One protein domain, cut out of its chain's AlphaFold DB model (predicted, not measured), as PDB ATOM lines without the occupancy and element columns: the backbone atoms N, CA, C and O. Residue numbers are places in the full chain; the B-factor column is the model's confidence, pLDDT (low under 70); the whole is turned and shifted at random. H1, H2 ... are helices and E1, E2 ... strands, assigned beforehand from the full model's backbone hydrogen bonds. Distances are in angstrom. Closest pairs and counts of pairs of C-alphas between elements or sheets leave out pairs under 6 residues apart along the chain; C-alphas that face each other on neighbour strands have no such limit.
ATOM      1  N   TRP A   5      92.611 -12.682  62.094       53.44
ATOM      2  CA  TRP A   5      93.990 -13.061  62.431       53.44
ATOM      3  C   TRP A   5      94.675 -12.132  63.425       53.44
ATOM      4  O   TRP A   5      95.755 -12.446  63.910       53.44
ATOM      5  N   LYS A   6      94.088 -10.967  63.724       50.88
ATOM      6  CA  LYS A   6      94.599 -10.120  64.801       50.88
ATOM      7  C   LYS A   6      94.123 -10.594  66.167       50.88
ATOM      8  O   LYS A   6      94.638 -10.067  67.139       50.88
ATOM      9  N   HIS A   7      93.124 -11.472  66.261       56.12
ATOM     10  CA  HIS A   7      92.491 -11.863  67.525       56.12
ATOM     11  C   HIS A   7      92.971 -13.217  68.071       56.12
ATOM     12  O   HIS A   7      92.597 -13.589  69.180       56.12
ATOM     13  N   GLU A   8      93.808 -13.929  67.319       65.94
ATOM     14  CA  GLU A   8      94.433 -15.180  67.749       65.94
ATOM     15  C   GLU A   8      95.642 -14.900  68.659       65.94
ATOM     16  O   GLU A   8      96.460 -14.022  68.377       65.94
ATOM     17  N   GLU A   9      95.780 -15.654  69.755       59.50
ATOM     18  CA  GLU A   9      96.901 -15.491  70.698       59.50
ATOM     19  C   GLU A   9      98.263 -15.775  70.048       59.50
ATOM     20  O   GLU A   9      99.252 -15.115  70.364       59.50
ATOM     21  N   GLN A  10      98.315 -16.688  69.075       59.88
ATOM     22  CA  GLN A  10      99.555 -17.063  68.382       59.88
ATOM     23  C   GLN A  10     100.140 -15.921  67.532       59.88
ATOM     24  O   GLN A  10     101.340 -15.896  67.258       59.88
ATOM     25  N   THR A  11      99.316 -14.952  67.133       59.81
ATOM     26  CA  THR A  11      99.691 -13.809  66.287       59.81
ATOM     27  C   THR A  11      99.599 -12.473  67.024       59.81
ATOM     28  O   THR A  11      99.709 -11.415  66.397       59.81
ATOM     29  N   ALA A  12      99.451 -12.481  68.354       63.91
ATOM     30  CA  ALA A  12      99.321 -11.271  69.167       63.91
ATOM     31  C   ALA A  12     100.485 -10.278  68.961       63.91
ATOM     32  O   ALA A  12     100.261  -9.067  68.915       63.91
ATOM     33  N   PHE A  13     101.700 -10.775  68.694       65.75
ATOM     34  CA  PHE A  13     102.878  -9.961  68.359       65.75
ATOM     35  C   PHE A  13     102.682  -9.070  67.110       65.75
ATOM     36  O   PHE A  13     103.324  -8.029  66.965       65.75
ATOM     37  N   LEU A  14     101.756  -9.416  66.205       61.00
ATOM     38  CA  LEU A  14     101.410  -8.583  65.047       61.00
ATOM     39  C   LEU A  14     100.630  -7.319  65.438       61.00
ATOM     40  O   LEU A  14     100.617  -6.357  64.670       61.00
ATOM     41  N   ARG A  15      99.978  -7.290  66.612       61.91
ATOM     42  CA  ARG A  15      99.383  -6.062  67.174       61.91
ATOM     43  C   ARG A  15     100.457  -5.126  67.731       61.91
ATOM     44  O   ARG A  15     100.302  -3.903  67.686       61.91
ATOM     45  N   GLU A  16     101.555  -5.687  68.225       66.25
ATOM     46  CA  GLU A  16     102.683  -4.919  68.752       66.25
ATOM     47  C   GLU A  16     103.464  -4.222  67.634       66.25
ATOM     48  O   GLU A  16     103.924  -3.095  67.816       66.25
ATOM     49  N   ALA A  17     103.531  -4.806  66.438       66.69
ATOM     50  CA  ALA A  17     104.132  -4.159  65.278       66.69
ATOM     51  C   ALA A  17     103.202  -3.085  64.660       66.69
ATOM     52  O   ALA A  17     102.012  -3.331  64.448       66.69
ATOM     53  N   PRO A  18     103.708  -1.882  64.320       69.81
ATOM     54  CA  PRO A  18     102.955  -0.908  63.534       69.81
ATOM     55  C   PRO A  18     102.422  -1.515  62.225       69.81
ATOM     56  O   PRO A  18     103.167  -2.130  61.457       69.81
ATOM     57  N   SER A  19     101.135  -1.298  61.934       73.88
ATOM     58  CA  SER A  19     100.441  -1.873  60.768       73.88
ATOM     59  C   SER A  19     101.111  -1.535  59.433       73.88
ATOM     60  O   SER A  19     101.145  -2.368  58.529       73.88
ATOM     61  N   GLN A  20     101.690  -0.337  59.329       77.62
ATOM     62  CA  GLN A  20     102.406   0.126  58.143       77.62
ATOM     63  C   GLN A  20     103.628  -0.746  57.817       77.62
ATOM     64  O   GLN A  20     103.897  -1.002  56.645       77.62
ATOM     65  N   ILE A  21     104.345  -1.255  58.827       80.00
ATOM     66  CA  ILE A  21     105.525  -2.112  58.618       80.00
ATOM     67  C   ILE A  21     105.096  -3.457  58.035       80.00
ATOM     68  O   ILE A  21     105.697  -3.931  57.074       80.00
ATOM     69  N   LEU A  22     104.017  -4.037  58.567       79.50
ATOM     70  CA  LEU A  22     103.465  -5.302  58.077       79.50
ATOM     71  C   LEU A  22     102.989  -5.178  56.625       79.50
ATOM     72  O   LEU A  22     103.342  -6.001  55.782       79.50
ATOM     73  N   GLN A  23     102.254  -4.108  56.308       84.88
ATOM     74  CA  GLN A  23     101.827  -3.817  54.936       84.88
ATOM     75  C   GLN A  23     103.020  -3.639  53.994       84.88
ATOM     76  O   GLN A  23     102.995  -4.100  52.855       84.88
ATOM     77  N   GLN A  24     104.083  -2.989  54.461       83.31
ATOM     78  CA  GLN A  24     105.275  -2.776  53.658       83.31
ATOM     79  C   GLN A  24     106.029  -4.087  53.381       83.31
ATOM     80  O   GLN A  24     106.518  -4.275  52.267       83.31
ATOM     81  N   SER A  25     106.087  -5.010  54.347       83.06
ATOM     82  CA  SER A  25     106.629  -6.359  54.138       83.06
ATOM     83  C   SER A  25     105.857  -7.120  53.059       83.06
ATOM     84  O   SER A  25     106.477  -7.720  52.183       83.06
ATOM     85  N   LEU A  26     104.522  -7.027  53.060       86.00
ATOM     86  CA  LEU A  26     103.684  -7.631  52.019       86.00
ATOM     87  C   LEU A  26     103.958  -7.026  50.638       86.00
ATOM     88  O   LEU A  26     104.137  -7.766  49.679       86.00
ATOM     89  N   LYS A  27     104.087  -5.696  50.538       87.44
ATOM     90  CA  LYS A  27     104.450  -5.024  49.276       87.44
ATOM     91  C   LYS A  27     105.816  -5.462  48.747       87.44
ATOM     92  O   LYS A  27     106.007  -5.541  47.537       87.44
ATOM     93  N   PHE A  28     106.781  -5.730  49.631       85.19
ATOM     94  CA  PHE A  28     108.075  -6.259  49.197       85.19
ATOM     95  C   PHE A  28     107.980  -7.676  48.674       85.19
ATOM     96  O   PHE A  28     108.647  -7.977  47.689       85.19
ATOM     97  N   LEU A  29     107.174  -8.518  49.315       86.25
ATOM     98  CA  LEU A  29     106.938  -9.870  48.838       86.25
ATOM     99  C   LEU A  29     106.268  -9.848  47.462       86.25
ATOM    100  O   LEU A  29     106.780 -10.478  46.546       86.25
ATOM    101  N   ASP A  30     105.198  -9.070  47.311       87.81
ATOM    102  CA  ASP A  30     104.466  -8.918  46.052       87.81
ATOM    103  C   ASP A  30     105.391  -8.464  44.914       87.81
ATOM    104  O   ASP A  30     105.519  -9.132  43.888       87.81
ATOM    105  N   LYS A  31     106.174  -7.404  45.154       86.94
ATOM    106  CA  LYS A  31     107.172  -6.935  44.189       86.94
ATOM    107  C   LYS A  31     108.241  -7.984  43.885       86.94
ATOM    108  O   LYS A  31     108.634  -8.126  42.737       86.94
ATOM    109  N   ALA A  32     108.748  -8.692  44.893       85.81
ATOM    110  CA  ALA A  32     109.790  -9.692  44.680       85.81
ATOM    111  C   ALA A  32     109.279 -10.901  43.886       85.81
ATOM    112  O   ALA A  32     110.032 -11.470  43.103       85.81
ATOM    113  N   ILE A  33     108.013 -11.276  44.071       85.56
ATOM    114  CA  ILE A  33     107.354 -12.315  43.281       85.56
ATOM    115  C   ILE A  33     107.164 -11.829  41.840       85.56
ATOM    116  O   ILE A  33     107.550 -12.540  40.915       85.56
ATOM    117  N   ALA A  34     106.645 -10.615  41.637       86.25
ATOM    118  CA  ALA A  34     106.494 -10.028  40.305       86.25
ATOM    119  C   ALA A  34     107.841  -9.942  39.560       86.25
ATOM    120  O   ALA A  34     107.951 -10.398  38.423       86.25
ATOM    121  N   ASP A  35     108.885  -9.452  40.235       84.81
ATOM    122  CA  ASP A  35     110.252  -9.380  39.710       84.81
ATOM    123  C   ASP A  35     110.840 -10.773  39.408       84.81
ATOM    124  O   ASP A  35     111.723 -10.870  38.561       84.81
ATOM    125  N   ALA A  36     110.411 -11.837  40.098       83.75
ATOM    126  CA  ALA A  36     110.895 -13.203  39.866       83.75
ATOM    127  C   ALA A  36     110.235 -13.875  38.651       83.75
ATOM    128  O   ALA A  36     110.813 -14.791  38.067       83.75
ATOM    129  N   PHE A  37     109.032 -13.435  38.272       82.38
ATOM    130  CA  PHE A  37     108.340 -13.904  37.068       82.38
ATOM    131  C   PHE A  37     108.676 -13.076  35.817       82.38
ATOM    132  O   PHE A  37     108.385 -13.513  34.700       82.38
ATOM    133  N   ASP A  38     109.308 -11.909  35.972       83.31
ATOM    134  CA  ASP A  38     109.792 -11.112  34.846       83.31
ATOM    135  C   ASP A  38     111.046 -11.742  34.218       83.31
ATOM    136  O   ASP A  38     112.119 -11.793  34.816       83.31
ATOM    137  N   LYS A  39     110.932 -12.164  32.953       71.31
ATOM    138  CA  LYS A  39     112.026 -12.771  32.173       71.31
ATOM    139  C   LYS A  39     113.214 -11.829  31.939       71.31
ATOM    140  O   LYS A  39     114.290 -12.302  31.581       71.31
ATOM    141  N   LYS A  40     113.028 -10.512  32.085       77.50
ATOM    142  CA  LYS A  40     114.089  -9.499  31.941       77.50
ATOM    143  C   LYS A  40     114.802  -9.191  33.256       77.50
ATOM    144  O   LYS A  40     115.862  -8.567  33.247       77.50
ATOM    145  N   SER A  41     114.222  -9.595  34.380       71.06
ATOM    146  CA  SER A  41     114.807  -9.386  35.693       71.06
ATOM    147  C   SER A  41     115.867 -10.462  35.955       71.06
ATOM    148  O   SER A  41     115.579 -11.650  35.841       71.06
ATOM    149  N   PRO A  42     117.099 -10.096  36.356       74.06
ATOM    150  CA  PRO A  42     118.121 -11.072  36.743       74.06
ATOM    151  C   PRO A  42     117.833 -11.718  38.112       74.06
ATOM    152  O   PRO A  42     118.653 -12.480  38.626       74.06
ATOM    153  N   LYS A  43     116.720 -11.358  38.766       73.81
ATOM    154  CA  LYS A  43     116.394 -11.776  40.131       73.81
ATOM    155  C   LYS A  43     115.606 -13.081  40.104       73.81
ATOM    156  O   LYS A  43     114.564 -13.169  39.472       73.81
ATOM    157  N   GLY A  44     116.091 -14.078  40.838       77.31
ATOM    158  CA  GLY A  44     115.362 -15.326  41.057       77.31
ATOM    159  C   GLY A  44     114.262 -15.205  42.116       77.31
ATOM    160  O   GLY A  44     114.033 -14.141  42.694       77.31
ATOM    161  N   PHE A  45     113.623 -16.338  42.413       80.12
ATOM    162  CA  PHE A  45     112.571 -16.435  43.425       80.12
ATOM    163  C   PHE A  45     113.035 -15.895  44.796       80.12
ATOM    164  O   PHE A  45     114.156 -16.207  45.229       80.12
ATOM    165  N   GLY A  62     106.895   8.907  63.357       71.75
ATOM    166  CA  GLY A  62     106.967   9.038  64.818       71.75
ATOM    167  C   GLY A  62     108.338   8.762  65.440       71.75
ATOM    168  O   GLY A  62     108.426   8.595  66.654       71.75
ATOM    169  N   PHE A  63     109.404   8.689  64.638       74.38
ATOM    170  CA  PHE A  63     110.765   8.605  65.162       74.38
ATOM    171  C   PHE A  63     111.325  10.012  65.392       74.38
ATOM    172  O   PHE A  63     111.105  10.908  64.580       74.38
ATOM    173  N   LYS A  64     112.059  10.198  66.490       79.44
ATOM    174  CA  LYS A  64     112.769  11.453  66.788       79.44
ATOM    175  C   LYS A  64     114.259  11.191  66.772       79.44
ATOM    176  O   LYS A  64     114.690  10.105  67.159       79.44
ATOM    177  N   VAL A  65     115.053  12.159  66.331       76.38
ATOM    178  CA  VAL A  65     116.508  11.991  66.272       76.38
ATOM    179  C   VAL A  65     117.172  13.051  67.127       76.38
ATOM    180  O   VAL A  65     116.990  14.242  66.910       76.38
ATOM    181  N   ASP A  66     117.970  12.598  68.084       78.00
ATOM    182  CA  ASP A  66     118.910  13.426  68.822       78.00
ATOM    183  C   ASP A  66     120.297  13.185  68.211       78.00
ATOM    184  O   ASP A  66     120.970  12.180  68.477       78.00
ATOM    185  N   GLN A  67     120.690  14.078  67.300       71.88
ATOM    186  CA  GLN A  67     121.983  13.992  66.624       71.88
ATOM    187  C   GLN A  67     123.141  14.260  67.588       71.88
ATOM    188  O   GLN A  67     124.183  13.615  67.461       71.88
ATOM    189  N   ASN A  68     122.937  15.138  68.572       72.00
ATOM    190  CA  ASN A  68     123.969  15.568  69.508       72.00
ATOM    191  C   ASN A  68     124.420  14.410  70.412       72.00
ATOM    192  O   ASN A  68     125.611  14.217  70.643       72.00
ATOM    193  N   ASN A  69     123.476  13.564  70.838       74.88
ATOM    194  CA  ASN A  69     123.764  12.379  71.648       74.88
ATOM    195  C   ASN A  69     123.860  11.072  70.844       74.88
ATOM    196  O   ASN A  69     124.034  10.002  71.437       74.88
ATOM    197  N   SER A  70     123.747  11.128  69.509       78.00
ATOM    198  CA  SER A  70     123.695   9.947  68.629       78.00
ATOM    199  C   SER A  70     122.616   8.936  69.050       78.00
ATOM    200  O   SER A  70     122.857   7.724  69.128       78.00
ATOM    201  N   ARG A  71     121.409   9.432  69.349       81.88
ATOM    202  CA  ARG A  71     120.251   8.616  69.744       81.88
ATOM    203  C   ARG A  71     119.073   8.818  68.795       81.88
ATOM    204  O   ARG A  71     118.845   9.908  68.282       81.88
ATOM    205  N   VAL A  72     118.314   7.754  68.571       81.62
ATOM    206  CA  VAL A  72     117.034   7.786  67.859       81.62
ATOM    207  C   VAL A  72     115.971   7.257  68.806       81.62
ATOM    208  O   VAL A  72     116.146   6.205  69.419       81.62
ATOM    209  N   PHE A  73     114.875   7.991  68.924       80.88
ATOM    210  CA  PHE A  73     113.660   7.526  69.560       80.88
ATOM    211  C   PHE A  73     112.832   6.751  68.545       80.88
ATOM    212  O   PHE A  73     112.502   7.275  67.478       80.88
ATOM    213  N   LEU A  74     112.468   5.522  68.889       80.56
ATOM    214  CA  LEU A  74     111.538   4.713  68.116       80.56
ATOM    215  C   LEU A  74     110.256   4.500  68.926       80.56
ATOM    216  O   LEU A  74     110.341   4.095  70.091       80.56
ATOM    217  N   PRO A  75     109.068   4.700  68.327       73.69
ATOM    218  CA  PRO A  75     107.811   4.327  68.963       73.69
ATOM    219  C   PRO A  75     107.867   2.877  69.452       73.69
ATOM    220  O   PRO A  75     108.310   1.997  68.716       73.69
ATOM    221  N   LYS A  76     107.403   2.631  70.682       71.56
ATOM    222  CA  LYS A  76     107.376   1.322  71.371       71.56
ATOM    223  C   LYS A  76     108.718   0.761  71.864       71.56
ATOM    224  O   LYS A  76     108.685  -0.077  72.755       71.56
ATOM    225  N   ILE A  77     109.868   1.218  71.358       76.50
ATOM    226  CA  ILE A  77     111.193   0.765  71.840       76.50
ATOM    227  C   ILE A  77     111.869   1.819  72.733       76.50
ATOM    228  O   ILE A  77     112.579   1.472  73.672       76.50
ATOM    229  N   GLY A  78     111.632   3.107  72.476       81.50
ATOM    230  CA  GLY A  78     112.254   4.209  73.209       81.50
ATOM    231  C   GLY A  78     113.551   4.703  72.563       81.50
ATOM    232  O   GLY A  78     113.741   4.587  71.351       81.50
ATOM    233  N   TRP A  79     114.429   5.307  73.367       81.88
ATOM    234  CA  TRP A  79     115.700   5.874  72.908       81.88
ATOM    235  C   TRP A  79     116.773   4.801  72.742       81.88
ATOM    236  O   TRP A  79     117.142   4.121  73.697       81.88
ATOM    237  N   ILE A  80     117.337   4.706  71.542       82.19
ATOM    238  CA  ILE A  80     118.392   3.748  71.206       82.19
ATOM    239  C   ILE A  80     119.581   4.503  70.623       82.19
ATOM    240  O   ILE A  80     119.416   5.469  69.877       82.19
ATOM    241  N   ARG A  81     120.799   4.056  70.939       80.69
ATOM    242  CA  ARG A  81     122.013   4.571  70.292       80.69
ATOM    243  C   ARG A  81     122.042   4.110  68.840       80.69
ATOM    244  O   ARG A  81     121.898   2.920  68.568       80.69
ATOM    245  N   TYR A  82     122.271   5.033  67.916       78.81
ATOM    246  CA  TYR A  82     122.405   4.711  66.499       78.81
ATOM    247  C   TYR A  82     123.753   5.189  65.968       78.81
ATOM    248  O   TYR A  82     124.297   6.198  66.411       78.81
TER     249      TYR A  82
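Overview. This is residues 5 to 45 and 62 to 82 of the 102 residues of the protein "Putative transposase" of Candidatus Hakubanella thermoalkaliphilus (UniProt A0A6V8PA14). One long helix, H2, and a small three-stranded sheet stand as two separate parts, with no contact between helix and sheet. The short helix H1 comes just before H2, joined to it by a tight link, and residues 8 to 13, of which 13 belongs to H1, stick out free of the rest. The printed part has 62 residues, in the order H1, H2, E1, E2, E3; the sheet order is E1 - E2 - E3, antiparallel throughout, and the class is mixed, helices and strands. The whole is extended and flat, with a radius of gyration of the C-alphas of 17.5 A and spans of 48 by 36 by 15 A.

Arrangement. Look first at H1, residues 13 to 16, and H2, residues 19 to 37: they are close but not clearly touching, the closest C-alphas being those of Leu 14 and Leu 22, 8.0 A apart. In H2 every O i to N i+4 pair is within hydrogen-bond range; H1 is too short for such a pair. Past the cut, E1, residues 64 to 66, E2, residues 71 to 74, and E3, residues 78 to 81, form a meander, each strand the antiparallel neighbour of the one before. E1 and E2 are a hairpin, at 168 degrees, with N 66 and O 71 2.8 A apart. E2 and E3 are a hairpin at 147 degrees, with N 72 and O 80 2.9 A apart. Neither H1 nor H2 is on the sheet.

Along the chain. Find C-alpha 13 at (102.878, -9.961, 68.359), where H1 begins; it is 5.1 A long. From C-alpha 19 at (100.441, -1.873, 60.768), H2 runs 27.7 A. E1 measures 6.8 A, E2 9.7 A and E3 10.2 A, ending at C-alpha 81 at (122.013, 4.571, 70.292).

Size, cuts and confidence. The C-alphas farthest apart are those of Lys 39 and Asn 68, 48.4 A. Residues 46 to 61 are not printed; C-alphas 45 and 62 are 33.7 A apart across this cut. The links printed whole, H1 to H2, E1 to E2 and E2 to E3, are tight. Residues 5 to 18 of the model have pLDDT under 70.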